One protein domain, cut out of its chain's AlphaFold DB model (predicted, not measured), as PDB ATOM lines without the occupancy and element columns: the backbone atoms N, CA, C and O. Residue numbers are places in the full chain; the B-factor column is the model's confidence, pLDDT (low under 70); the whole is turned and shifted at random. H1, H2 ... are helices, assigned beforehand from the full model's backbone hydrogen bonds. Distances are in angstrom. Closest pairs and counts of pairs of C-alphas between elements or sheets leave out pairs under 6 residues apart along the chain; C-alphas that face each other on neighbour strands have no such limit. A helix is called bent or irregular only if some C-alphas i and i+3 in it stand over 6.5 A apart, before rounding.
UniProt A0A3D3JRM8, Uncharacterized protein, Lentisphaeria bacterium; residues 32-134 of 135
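AT A GLANCE: This is residues 32 to 134 of the 135 residues of an uncharacterized protein of Lentisphaeria bacterium (UniProt A0A3D3JRM8). Three long helices run up and down as a bundle, H1 slanting across the V of H2b and H3; short arm H2a folds back on H2b, and H4 sticks out past H3. The printed part has 103 residues, 90 of them in four named helices, in the order H1, H2, H3, H4, with no named strand; its class is all helix, and it is only just compact, close to loose, with a radius of gyration of the C-alphas of 15.0 A and spans of 48 by 36 by 18 A.

HOW THE PARTS SIT: Start at H1, residues 32 to 54: it touches H3, residues 98 to 122, closest at C-alphas 44 and 116, 4.3 A. H2, residues 64 to 96, by its hydrogen bonds one helix, is bent, C-alphas 72 and 75 being 9.4 A apart: H2a ends at 72, H2b begins at 75. H2b and H3 form a hairpin, closest at C-alphas 94 and 101, 4.8 A. Every O i to N i+4 pair is within hydrogen-bond range in H1 and H2a; H2b has 16 of 18.

IN THESE COORDINATES: Find C-alpha 32 at (85.074, 124.652, 15.036); H1 runs 33.0 A. H4, residues 125 to 133, ends at (118.328, 134.009, 8.110).

THE WHOLE: The printed part has no cut. Confidence is under 70 at residues 54 to 77 and 122 to 134, among others.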
ATOM      1  N   PHE A  32      83.993 123.723  15.360       91.62
ATOM      2  CA  PHE A  32      85.074 124.652  15.036       91.62
ATOM      3  C   PHE A  32      85.943 124.997  16.251       91.62
ATOM      4  O   PHE A  32      87.150 124.781  16.164       91.62
ATOM      5  N   PRO A  33      85.385 125.449  17.392       89.12
ATOM      6  CA  PRO A  33      86.203 125.701  18.573       89.12
ATOM      7  C   PRO A  33      86.846 124.424  19.133       89.12
ATOM      8  O   PRO A  33      87.949 124.499  19.654       89.12
ATOM      9  N   ILE A  34      86.227 123.246  18.980       90.06
ATOM     10  CA  ILE A  34      86.854 121.968  19.363       90.06
ATOM     11  C   ILE A  34      88.061 121.649  18.472       90.06
ATOM     12  O   ILE A  34      89.100 121.248  18.987       90.06
ATOM     13  N   ILE A  35      87.950 121.833  17.151       91.44
ATOM     14  CA  ILE A  35      89.067 121.618  16.218       91.44
ATOM     15  C   ILE A  35      90.200 122.608  16.510       91.44
ATOM     16  O   ILE A  35      91.356 122.201  16.584       91.44
ATOM     17  N   ALA A  36      89.872 123.885  16.722       90.31
ATOM     18  CA  ALA A  36      90.854 124.910  17.071       90.31
ATOM     19  C   ALA A  36      91.568 124.583  18.392       90.31
ATOM     20  O   ALA A  36      92.796 124.620  18.448       90.31
ATOM     21  N   LEU A  37      90.814 124.178  19.420       90.31
ATOM     22  CA  LEU A  37      91.362 123.733  20.700       90.31
ATOM     23  C   LEU A  37      92.289 122.527  20.526       90.31
ATOM     24  O   LEU A  37      93.378 122.514  21.090       90.31
ATOM     25  N   ALA A  38      91.870 121.523  19.751       88.75
ATOM     26  CA  ALA A  38      92.660 120.321  19.509       88.75
ATOM     27  C   ALA A  38      93.971 120.640  18.777       88.75
ATOM     28  O   ALA A  38      95.021 120.131  19.165       88.75
ATOM     29  N   ALA A  39      93.930 121.516  17.769       89.88
ATOM     30  CA  ALA A  39      95.120 121.964  17.053       89.88
ATOM     31  C   ALA A  39      96.073 122.752  17.966       89.88
ATOM     32  O   ALA A  39      97.262 122.443  18.018       89.88
ATOM     33  N   ALA A  40      95.554 123.717  18.735       88.31
ATOM     34  CA  ALA A  40      96.353 124.499  19.680       88.31
ATOM     35  C   ALA A  40      96.981 123.609  20.765       88.31
ATOM     36  O   ALA A  40      98.167 123.732  21.053       88.31
ATOM     37  N   ALA A  41      96.215 122.664  21.314       86.94
ATOM     38  CA  ALA A  41      96.713 121.726  22.313       86.94
ATOM     39  C   ALA A  41      97.774 120.769  21.748       86.94
ATOM     40  O   ALA A  41      98.725 120.433  22.451       86.94
ATOM     41  N   ALA A  42      97.637 120.332  20.491       86.62
ATOM     42  CA  ALA A  42      98.636 119.496  19.830       86.62
ATOM     43  C   ALA A  42      99.954 120.254  19.620       86.62
ATOM     44  O   ALA A  42     101.012 119.737  19.973       86.62
ATOM     45  N   LEU A  43      99.887 121.491  19.115       86.25
ATOM     46  CA  LEU A  43     101.060 122.353  18.940       86.25
ATOM     47  C   LEU A  43     101.761 122.621  20.272       86.25
ATOM     48  O   LEU A  43     102.972 122.447  20.376       86.25
ATOM     49  N   ASP A  44     100.994 122.964  21.303       83.56
ATOM     50  CA  ASP A  44     101.517 123.163  22.649       83.56
ATOM     51  C   ASP A  44     102.139 121.871  23.208       83.56
ATOM     52  O   ASP A  44     103.176 121.893  23.862       83.56
ATOM     53  N   CYS A  45     101.537 120.697  22.973       82.94
ATOM     54  CA  CYS A  45     102.109 119.404  23.376       82.94
ATOM     55  C   CYS A  45     103.473 119.153  22.725       82.94
ATOM     56  O   CYS A  45     104.427 118.783  23.413       82.94
ATOM     57  N   ILE A  46     103.570 119.402  21.417       82.69
ATOM     58  CA  ILE A  46     104.807 119.245  20.650       82.69
ATOM     59  C   ILE A  46     105.879 120.202  21.176       82.69
ATOM     60  O   ILE A  46     106.992 119.758  21.452       82.69
ATOM     61  N   SER A  47     105.550 121.482  21.381       78.75
ATOM     62  CA  SER A  47     106.524 122.461  21.874       78.75
ATOM     63  C   SER A  47     106.974 122.171  23.304       78.75
ATOM     64  O   SER A  47     108.156 122.301  23.598       78.75
ATOM     65  N   THR A  48     106.070 121.708  24.176       76.81
ATOM     66  CA  THR A  48     106.425 121.297  25.548       76.81
ATOM     67  C   THR A  48     107.353 120.085  25.528       76.81
ATOM     68  O   THR A  48     108.361 120.068  26.225       76.81
ATOM     69  N   THR A  49     107.050 119.089  24.691       77.06
ATOM     70  CA  THR A  49     107.891 117.892  24.549       77.06
ATOM     71  C   THR A  49     109.279 118.262  24.027       77.06
ATOM     72  O   THR A  49     110.278 117.783  24.552       77.06
ATOM     73  N   HIS A  50     109.360 119.146  23.028       73.75
ATOM     74  CA  HIS A  50     110.631 119.658  22.520       73.75
ATOM     75  C   HIS A  50     111.413 120.408  23.610       73.75
ATOM     76  O   HIS A  50     112.579 120.108  23.846       73.75
ATOM     77  N   PHE A  51     110.765 121.322  24.330       69.44
ATOM     78  CA  PHE A  51     111.382 122.083  25.417       69.44
ATOM     79  C   PHE A  51     111.952 121.189  26.532       69.44
ATOM     80  O   PHE A  51     113.095 121.371  26.954       69.44
ATOM     81  N   MET A  52     111.190 120.180  26.963       69.69
ATOM     82  CA  MET A  52     111.625 119.203  27.969       69.69
ATOM     83  C   MET A  52     112.776 118.306  27.511       69.69
ATOM     84  O   MET A  52     113.525 117.795  28.337       69.69
ATOM     85  N   LEU A  53     112.870 118.027  26.210       70.25
ATOM     86  CA  LEU A  53     113.906 117.149  25.668       70.25
ATOM     87  C   LEU A  53     115.230 117.877  25.437       70.25
ATOM     88  O   LEU A  53     116.279 117.255  25.582       70.25
ATOM     89  N   TYR A  54     115.187 119.152  25.042       64.12
ATOM     90  CA  TYR A  54     116.361 119.838  24.497       64.12
ATOM     91  C   TYR A  54     116.950 120.932  25.392       64.12
ATOM     92  O   TYR A  54     118.136 121.221  25.251       64.12
ATOM     93  N   GLU A  55     116.190 121.531  26.313       58.94
ATOM     94  CA  GLU A  55     116.651 122.752  27.000       58.94
ATOM     95  C   GLU A  55     116.508 122.775  28.507       58.94
ATOM     96  O   GLU A  55     117.351 123.364  29.186       58.94
ATOM     97  N   ARG A  56     115.443 122.188  29.055       54.50
ATOM     98  CA  ARG A  56     115.266 122.129  30.503       54.50
ATOM     99  C   ARG A  56     115.021 120.706  30.958       54.50
ATOM    100  O   ARG A  56     114.046 120.084  30.550       54.50
ATOM    101  N   ASP A  57     115.864 120.265  31.889       52.47
ATOM    102  CA  ASP A  57     115.582 119.139  32.777       52.47
ATOM    103  C   ASP A  57     114.141 119.248  33.306       52.47
ATOM    104  O   ASP A  57     113.707 120.325  33.742       52.47
ATOM    105  N   HIS A  58     113.426 118.119  33.316       50.50
ATOM    106  CA  HIS A  58     112.011 117.935  33.704       50.50
ATOM    107  C   HIS A  58     111.596 118.618  35.008       50.50
ATOM    108  O   HIS A  58     110.416 118.834  35.266       50.50
ATOM    109  N   MET A  59     112.576 118.942  35.847       48.97
ATOM    110  CA  MET A  59     112.432 119.589  37.145       48.97
ATOM    111  C   MET A  59     112.116 121.091  37.074       48.97
ATOM    112  O   MET A  59     111.756 121.678  38.090       48.97
ATOM    113  N   SER A  60     112.249 121.735  35.910       50.69
ATOM    114  CA  SER A  60     112.051 123.189  35.775       50.69
ATOM    115  C   SER A  60     110.625 123.607  35.401       50.69
ATOM    116  O   SER A  60     110.371 124.788  35.140       50.69
ATOM    117  N   GLU A  61     109.698 122.654  35.328       49.50
ATOM    118  CA  GLU A  61     108.312 122.906  34.955       49.50
ATOM    119  C   GLU A  61     107.472 123.368  36.154       49.50
ATOM    120  O   GLU A  61     107.277 122.648  37.129       49.50
ATOM    121  N   VAL A  62     106.932 124.586  36.069       53.00
ATOM    122  CA  VAL A  62     106.161 125.226  37.153       53.00
ATOM    123  C   VAL A  62     104.739 124.654  37.271       53.00
ATOM    124  O   VAL A  62     104.074 124.819  38.294       53.00
ATOM    125  N   HIS A  63     104.242 123.959  36.242       49.50
ATOM    126  CA  HIS A  63     102.896 123.398  36.260       49.50
ATOM    127  C   HIS A  63     102.857 122.047  36.992       49.50
ATOM    128  O   HIS A  63     103.345 121.053  36.453       49.50
ATOM    129  N   PRO A  64     102.182 121.941  38.155       56.28
ATOM    130  CA  PRO A  64     102.211 120.729  38.973       56.28
ATOM    131  C   PRO A  64     101.661 119.494  38.245       56.28
ATOM    132  O   PRO A  64     102.136 118.391  38.467       56.28
ATOM    133  N   VAL A  65     100.701 119.653  37.328       56.09
ATOM    134  CA  VAL A  65     100.163 118.523  36.550       56.09
ATOM    135  C   VAL A  65     101.189 117.973  35.556       56.09
ATOM    136  O   VAL A  65     101.274 116.758  35.395       56.09
ATOM    137  N   PHE A  66     101.972 118.844  34.914       52.16
ATOM    138  CA  PHE A  66     103.001 118.413  33.971       52.16
ATOM    139  C   PHE A  66     104.233 117.873  34.702       52.16
ATOM    140  O   PHE A  66     104.699 116.804  34.333       52.16
ATOM    141  N   PHE A  67     104.617 118.461  35.841       56.81
ATOM    142  CA  PHE A  67     105.644 117.913  36.728       56.81
ATOM    143  C   PHE A  67     105.316 116.486  37.200       56.81
ATOM    144  O   PHE A  67     106.131 115.578  37.062       56.81
ATOM    145  N   TRP A  68     104.100 116.246  37.707       55.22
ATOM    146  CA  TRP A  68     103.689 114.909  38.152       55.22
ATOM    147  C   TRP A  68     103.596 113.917  36.988       55.22
ATOM    148  O   TRP A  68     104.022 112.773  37.122       55.22
ATOM    149  N   ALA A  69     103.073 114.338  35.834       55.47
ATOM    150  CA  ALA A  69     102.990 113.467  34.665       55.47
ATOM    151  C   ALA A  69     104.379 113.149  34.082       55.47
ATOM    152  O   ALA A  69     104.642 112.003  33.728       55.47
ATOM    153  N   ALA A  70     105.282 114.125  34.022       53.16
ATOM    154  CA  ALA A  70     106.647 113.970  33.531       53.16
ATOM    155  C   ALA A  70     107.525 113.158  34.495       53.16
ATOM    156  O   ALA A  70     108.326 112.346  34.039       53.16
ATOM    157  N   ALA A  71     107.323 113.286  35.810       57.38
ATOM    158  CA  ALA A  71     108.003 112.464  36.813       57.38
ATOM    159  C   ALA A  71     107.624 110.975  36.722       57.38
ATOM    160  O   ALA A  71     108.447 110.113  37.019       57.38
ATOM    161  N   TRP A  72     106.391 110.664  36.306       55.72
ATOM    162  CA  TRP A  72     105.899 109.285  36.213       55.72
ATOM    163  C   TRP A  72     106.081 108.657  34.826       55.72
ATOM    164  O   TRP A  72     106.317 107.456  34.728       55.72
ATOM    165  N   PHE A  73     105.962 109.447  33.756       57.34
ATOM    166  CA  PHE A  73     105.938 108.949  32.376       57.34
ATOM    167  C   PHE A  73     107.107 109.451  31.510       57.34
ATOM    168  O   PHE A  73     107.249 109.023  30.364       57.34
ATOM    169  N   GLY A  74     107.960 110.334  32.029       61.25
ATOM    170  CA  GLY A  74     109.076 110.921  31.291       61.25
ATOM    171  C   GLY A  74     108.685 112.116  30.400       61.25
ATOM    172  O   GLY A  74     107.521 112.527  30.369       61.25
ATOM    173  N   PRO A  75     109.650 112.668  29.637       64.75
ATOM    174  CA  PRO A  75     109.531 113.958  28.928       64.75
ATOM    175  C   PRO A  75     108.517 113.943  27.791       64.75
ATOM    176  O   PRO A  75     108.040 114.981  27.353       64.75
ATOM    177  N   VAL A  76     108.245 112.753  27.259       64.06
ATOM    178  CA  VAL A  76     107.440 112.570  26.052       64.06
ATOM    179  C   VAL A  76     106.032 112.138  26.428       64.06
ATOM    180  O   VAL A  76     105.050 112.760  26.032       64.06
ATOM    181  N   CYS A  77     105.909 111.096  27.250       69.25
ATOM    182  CA  CYS A  77     104.601 110.574  27.628       69.25
ATOM    183  C   CYS A  77     103.900 111.455  28.682       69.25
ATOM    184  O   CYS A  77     102.671 111.510  28.693       69.25
ATOM    185  N   GLY A  78     104.646 112.192  29.517       71.06
ATOM    186  CA  GLY A  78     104.089 113.103  30.524       71.06
ATOM    187  C   GLY A  78     103.206 114.209  29.929       71.06
ATOM    188  O   GLY A  78     102.018 114.277  30.264       71.06
ATOM    189  N   PRO A  79     103.721 115.037  28.998       74.12
ATOM    190  CA  PRO A  79     102.938 116.080  28.333       74.12
ATOM    191  C   PRO A  79     101.707 115.546  27.599       74.12
ATOM    192  O   PRO A  79     100.630 116.141  27.695       74.12
ATOM    193  N   ILE A  80     101.833 114.397  26.924       77.88
ATOM    194  CA  ILE A  80     100.738 113.766  26.174       77.88
ATOM    195  C   ILE A  80      99.603 113.348  27.112       77.88
ATOM    196  O   ILE A  80      98.437 113.671  26.859       77.88
ATOM    197  N   VAL A  81      99.925 112.657  28.209       77.25
ATOM    198  CA  VAL A  81      98.926 112.206  29.188       77.25
ATOM    199  C   VAL A  81      98.292 113.408  29.890       77.25
ATOM    200  O   VAL A  81      97.065 113.493  29.970       77.25
ATOM    201  N   GLY A  82      99.104 114.378  30.323       75.19
ATOM    202  CA  GLY A  82      98.634 115.594  30.987       75.19
ATOM    203  C   GLY A  82      97.652 116.398  30.130       75.19
ATOM    204  O   GLY A  82      96.562 116.744  30.593       75.19
ATOM    205  N   LYS A  83      97.982 116.630  28.853       81.06
ATOM    206  CA  LYS A  83      97.106 117.350  27.912       81.06
ATOM    207  C   LYS A  83      95.855 116.563  27.559       81.06
ATOM    208  O   LYS A  83      94.771 117.141  27.529       81.06
ATOM    209  N   SER A  84      95.965 115.247  27.387       82.44
ATOM    210  CA  SER A  84      94.801 114.387  27.140       82.44
ATOM    211  C   SER A  84      93.784 114.483  28.280       82.44
ATOM    212  O   SER A  84      92.594 114.688  28.040       82.44
ATOM    213  N   ILE A  85      94.255 114.413  29.528       83.75
ATOM    214  CA  ILE A  85      93.422 114.565  30.724       83.75
ATOM    215  C   ILE A  85      92.763 115.952  30.750       83.75
ATOM    216  O   ILE A  85      91.545 116.044  30.904       83.75
ATOM    217  N   GLN A  86      93.529 117.030  30.547       83.94
ATOM    218  CA  GLN A  86      92.987 118.395  30.540       83.94
ATOM    219  C   GLN A  86      91.907 118.603  29.471       83.94
ATOM    220  O   GLN A  86      90.858 119.168  29.779       83.94
ATOM    221  N   ILE A  87      92.119 118.111  28.246       87.00
ATOM    222  CA  ILE A  87      91.132 118.214  27.161       87.00
ATOM    223  C   ILE A  87      89.859 117.452  27.533       87.00
ATOM    224  O   ILE A  87      88.764 117.995  27.406       87.00
ATOM    225  N   VAL A  88      89.975 116.215  28.026       88.06
ATOM    226  CA  VAL A  88      88.808 115.398  28.391       88.06
ATOM    227  C   VAL A  88      88.003 116.060  29.508       88.06
ATOM    228  O   VAL A  88      86.790 116.234  29.371       88.06
ATOM    229  N   PHE A  89      88.654 116.489  30.592       87.19
ATOM    230  CA  PHE A  89      87.966 117.169  31.690       87.19
ATOM    231  C   PHE A  89      87.403 118.532  31.272       87.19
ATOM    232  O   PHE A  89      86.278 118.863  31.650       87.19
ATOM    233  N   GLY A  90      88.121 119.289  30.440       87.50
ATOM    234  CA  GLY A  90      87.652 120.554  29.874       87.50
ATOM    235  C   GLY A  90      86.416 120.377  28.991       87.50
ATOM    236  O   GLY A  90      85.442 121.121  29.119       87.50
ATOM    237  N   LEU A  91      86.384 119.341  28.150       88.31
ATOM    238  CA  LEU A  91      85.215 119.004  27.333       88.31
ATOM    239  C   LEU A  91      84.024 118.575  28.196       88.31
ATOM    240  O   LEU A  91      82.907 119.042  27.988       88.31
ATOM    241  N   ILE A  92      84.246 117.744  29.215       89.00
ATOM    242  CA  ILE A  92      83.183 117.354  30.153       89.00
ATOM    243  C   ILE A  92      82.624 118.590  30.874       89.00
ATOM    244  O   ILE A  92      81.404 118.762  30.956       89.00
ATOM    245  N   ALA A  93      83.493 119.483  31.355       87.81
ATOM    246  CA  ALA A  93      83.097 120.713  32.034       87.81
ATOM    247  C   ALA A  93      82.317 121.660  31.106       87.81
ATOM    248  O   ALA A  93      81.259 122.169  31.483       87.81
ATOM    249  N   THR A  94      82.770 121.846  29.865       90.00
ATOM    250  CA  THR A  94      82.073 122.693  28.884       90.00
ATOM    251  C   THR A  94      80.719 122.123  28.465       90.00
ATOM    252  O   THR A  94      79.779 122.891  28.255       90.00
ATOM    253  N   VAL A  95      80.543 120.797  28.446       89.00
ATOM    254  CA  VAL A  95      79.221 120.174  28.264       89.00
ATOM    255  C   VAL A  95      78.280 120.514  29.429       89.00
ATOM    256  O   VAL A  95      77.107 120.839  29.214       89.00
ATOM    257  N   TYR A  96      78.760 120.496  30.677       87.38
ATOM    258  CA  TYR A  96      77.942 120.907  31.827       87.38
ATOM    259  C   TYR A  96      77.535 122.382  31.759       87.38
ATOM    260  O   TYR A  96      76.391 122.722  32.082       87.38
ATOM    261  N   VAL A  97      78.448 123.233  31.291       87.88
ATOM    262  CA  VAL A  97      78.309 124.692  31.218       87.88
ATOM    263  C   VAL A  97      78.037 125.139  29.772       87.88
ATOM    264  O   VAL A  97      78.585 126.121  29.278       87.88
ATOM    265  N   ARG A  98      77.143 124.417  29.079       85.06
ATOM    266  CA  ARG A  98      76.836 124.612  27.647       85.06
ATOM    267  C   ARG A  98      76.637 126.075  27.205       85.06
ATOM    268  O   ARG A  98      77.181 126.419  26.160       85.06
ATOM    269  N   PRO A  99      75.935 126.955  27.951       85.81
ATOM    270  CA  PRO A  99      75.756 128.351  27.537       85.81
ATOM    271  C   PRO A  99      77.072 129.122  27.354       85.81
ATOM    272  O   PRO A  99      77.153 129.987  26.491       85.81
ATOM    273  N   TYR A 100      78.111 128.769  28.114       88.56
ATOM    274  CA  TYR A 100      79.424 129.419  28.069       88.56
ATOM    275  C   TYR A 100      80.487 128.553  27.378       88.56
ATOM    276  O   TYR A 100      81.662 128.913  27.373       88.56
ATOM    277  N   ALA A 101      80.097 127.427  26.771       87.94
ATOM    278  CA  ALA A 101      81.035 126.486  26.163       87.94
ATOM    279  C   ALA A 101      81.904 127.143  25.084       87.94
ATOM    280  O   ALA A 101      83.106 126.919  25.070       87.94
ATOM    281  N   SER A 102      81.329 127.999  24.229       87.75
ATOM    282  CA  SER A 102      82.099 128.708  23.195       87.75
ATOM    283  C   SER A 102      83.194 129.589  23.802       87.75
ATOM    284  O   SER A 102      84.350 129.498  23.401       87.75
ATOM    285  N   LEU A 103      82.839 130.394  24.811       90.25
ATOM    286  CA  LEU A 103      83.776 131.282  25.500       90.25
ATOM    287  C   LEU A 103      84.912 130.486  26.147       90.25
ATOM    288  O   LEU A 103      86.073 130.837  25.976       90.25
ATOM    289  N   LEU A 104      84.574 129.403  26.851       89.94
ATOM    290  CA  LEU A 104      85.557 128.546  27.508       89.94
ATOM    291  C   LEU A 104      86.493 127.888  26.490       89.94
ATOM    292  O   LEU A 104      87.703 127.965  26.656       89.94
ATOM    293  N   LEU A 105      85.960 127.308  25.409       90.12
ATOM    294  CA  LEU A 105      86.777 126.663  24.377       90.12
ATOM    295  C   LEU A 105      87.729 127.657  23.699       90.12
ATOM    296  O   LEU A 105      88.905 127.345  23.520       90.12
ATOM    297  N   TRP A 106      87.256 128.859  23.358       90.81
ATOM    298  CA  TRP A 106      88.108 129.894  22.769       90.81
ATOM    299  C   TRP A 106      89.154 130.417  23.749       90.81
ATOM    300  O   TRP A 106      90.319 130.523  23.378       90.81
ATOM    301  N   ALA A 107      88.777 130.680  25.001       89.94
ATOM    302  CA  ALA A 107      89.721 131.104  26.031       89.94
ATOM    303  C   ALA A 107      90.824 130.058  26.243       89.94
ATOM    304  O   ALA A 107      92.002 130.401  26.254       89.94
ATOM    305  N   THR A 108      90.468 128.772  26.330       88.50
ATOM    306  CA  THR A 108      91.454 127.691  26.450       88.50
ATOM    307  C   THR A 108      92.321 127.573  25.196       88.50
ATOM    308  O   THR A 108      93.526 127.387  25.313       88.50
ATOM    309  N   THR A 109      91.746 127.756  24.004       90.56
ATOM    310  CA  THR A 109      92.513 127.778  22.748       90.56
ATOM    311  C   THR A 109      93.560 128.892  22.765       90.56
ATOM    312  O   THR A 109      94.715 128.642  22.443       90.56
ATOM    313  N   VAL A 110      93.189 130.107  23.184       90.88
ATOM    314  CA  VAL A 110      94.123 131.241  23.298       90.88
ATOM    315  C   VAL A 110      95.225 130.946  24.314       90.88
ATOM    316  O   VAL A 110      96.390 131.202  24.026       90.88
ATOM    317  N   LEU A 111      94.881 130.369  25.469       88.75
ATOM    318  CA  LEU A 111      95.864 129.991  26.486       88.75
ATOM    319  C   LEU A 111      96.854 128.939  25.970       88.75
ATOM    320  O   LEU A 111      98.053 129.083  26.197       88.75
ATOM    321  N   TYR A 112      96.387 127.922  25.241       86.19
ATOM    322  CA  TYR A 112      97.267 126.916  24.638       86.19
ATOM    323  C   TYR A 112      98.130 127.489  23.514       86.19
ATOM    324  O   TYR A 112      99.321 127.204  23.457       86.19
ATOM    325  N   SER A 113      97.579 128.359  22.668       86.94
ATOM    326  CA  SER A 113      98.367 129.073  21.658       86.94
ATOM    327  C   SER A 113      99.439 129.964  22.291       86.94
ATOM    328  O   SER A 113     100.556 130.040  21.785       86.94
ATOM    329  N   TYR A 114      99.125 130.618  23.412       85.12
ATOM    330  CA  TYR A 114     100.096 131.408  24.162       85.12
ATOM    331  C   TYR A 114     101.191 130.531  24.775       85.12
ATOM    332  O   TYR A 114     102.364 130.856  24.629       85.12
ATOM    333  N   ALA A 115     100.835 129.404  25.400       82.00
ATOM    334  CA  ALA A 115     101.803 128.447  25.939       82.00
ATOM    335  C   ALA A 115     102.731 127.902  24.840       82.00
ATOM    336  O   ALA A 115     103.947 127.873  25.013       82.00
ATOM    337  N   PHE A 116     102.177 127.594  23.665       83.25
ATOM    338  CA  PHE A 116     102.954 127.219  22.489       83.25
ATOM    339  C   PHE A 116     103.966 128.300  22.087       83.25
ATOM    340  O   PHE A 116     105.150 127.997  21.941       83.25
ATOM    341  N   LEU A 117     103.519 129.551  21.934       82.31
ATOM    342  CA  LEU A 117     104.389 130.673  21.568       82.31
ATOM    343  C   LEU A 117     105.452 130.950  22.631       82.31
ATOM    344  O   LEU A 117     106.602 131.206  22.291       82.31
ATOM    345  N   HIS A 118     105.081 130.871  23.907       80.38
ATOM    346  CA  HIS A 118     106.008 131.015  25.019       80.38
ATOM    347  C   HIS A 118     107.081 129.926  24.973       80.38
ATOM    348  O   HIS A 118     108.264 130.244  25.036       80.38
ATOM    349  N   ASN A 119     106.695 128.663  24.780       77.62
ATOM    350  CA  ASN A 119     107.648 127.567  24.638       77.62
ATOM    351  C   ASN A 119     108.577 127.791  23.444       77.62
ATOM    352  O   ASN A 119     109.770 127.582  23.597       77.62
ATOM    353  N   LEU A 120     108.078 128.270  22.296       74.44
ATOM    354  CA  LEU A 120     108.921 128.608  21.138       74.44
ATOM    355  C   LEU A 120     109.883 129.776  21.389       74.44
ATOM    356  O   LEU A 120     110.998 129.784  20.875       74.44
ATOM    357  N   TYR A 121     109.438 130.788  22.132       72.25
ATOM    358  CA  TYR A 121     110.262 131.941  22.480       72.25
ATOM    359  C   TYR A 121     111.367 131.557  23.463       72.25
ATOM    360  O   TYR A 121     112.521 131.930  23.271       72.25
ATOM    361  N   VAL A 122     111.017 130.783  24.493       67.38
ATOM    362  CA  VAL A 122     111.977 130.278  25.477       67.38
ATOM    363  C   VAL A 122     112.927 129.266  24.842       67.38
ATOM    364  O   VAL A 122     114.101 129.286  25.194       67.38
ATOM    365  N   THR A 123     112.458 128.482  23.858       62.56
ATOM    366  CA  THR A 123     113.308 127.542  23.105       62.56
ATOM    367  C   THR A 123     114.270 128.151  22.107       62.56
ATOM    368  O   THR A 123     114.889 127.443  21.316       62.56
ATOM    369  N   GLU A 124     114.406 129.478  22.092       62.69
ATOM    370  CA  GLU A 124     115.333 130.159  21.193       62.69
ATOM    371  C   GLU A 124     115.147 129.781  19.702       62.69
ATOM    372  O   GLU A 124     115.945 130.160  18.849       62.69
ATOM    373  N   VAL A 125     114.055 129.101  19.321       56.28
ATOM    374  CA  VAL A 125     113.792 128.698  17.932       56.28
ATOM    375  C   VAL A 125     113.730 129.950  17.065       56.28
ATOM    376  O   VAL A 125     114.262 129.972  15.959       56.28
ATOM    377  N   PHE A 126     113.171 131.037  17.599       50.97
ATOM    378  CA  PHE A 126     113.156 132.334  16.931       50.97
ATOM    379  C   PHE A 126     114.502 133.074  16.958       50.97
ATOM    380  O   PHE A 126     114.807 133.773  15.993       50.97
ATOM    381  N   THR A 127     115.332 132.934  17.997       50.00
ATOM    382  CA  THR A 127     116.650 133.601  18.062       50.00
ATOM    383  C   THR A 127     117.690 132.893  17.195       50.00
ATOM    384  O   THR A 127     118.487 133.561  16.532       50.00
ATOM    385  N   VAL A 128     117.647 131.560  17.112       51.59
ATOM    386  CA  VAL A 128     118.471 130.754  16.202       51.59
ATOM    387  C   VAL A 128     118.059 130.997  14.751       51.59
ATOM    388  O   VAL A 128     118.922 131.302  13.930       51.59
ATOM    389  N   TRP A 129     116.757 130.964  14.430       47.16
ATOM    390  CA  TRP A 129     116.286 131.198  13.059       47.16
ATOM    391  C   TRP A 129     116.581 132.627  12.580       47.16
ATOM    392  O   TRP A 129     116.997 132.809  11.435       47.16
ATOM    393  N   ALA A 130     116.460 133.637  13.454       50.38
ATOM    394  CA  ALA A 130     116.845 135.021  13.154       50.38
ATOM    395  C   ALA A 130     118.360 135.195  12.934       50.38
ATOM    396  O   ALA A 130     118.764 136.013  12.112       50.38
ATOM    397  N   ARG A 131     119.211 134.410  13.613       48.53
ATOM    398  CA  ARG A 131     120.664 134.397  13.357       48.53
ATOM    399  C   ARG A 131     121.032 133.718  12.042       48.53
ATOM    400  O   ARG A 131     121.969 134.162  11.394       48.53
ATOM    401  N   THR A 132     120.323 132.665  11.643       52.75
ATOM    402  CA  THR A 132     120.632 131.918  10.411       52.75
ATOM    403  C   THR A 132     120.016 132.511   9.145       52.75
ATOM    404  O   THR A 132     120.478 132.198   8.057       52.75
ATOM    405  N   SER A 133     118.977 133.344   9.258       52.06
ATOM    406  CA  SER A 133     118.328 134.009   8.110       52.06
ATOM    407  C   SER A 133     118.835 135.434   7.846       52.06
ATOM    408  O   SER A 133     118.476 136.026   6.830       52.06
ATOM    409  N   GLY A 134     119.677 135.973   8.734       50.41
ATOM    410  CA  GLY A 134     120.354 137.264   8.578       50.41
ATOM    411  C   GLY A 134     121.853 137.171   8.262       50.41
ATOM    412  O   GLY A 134     122.547 138.170   8.447       50.41
TER     413      GLY A 134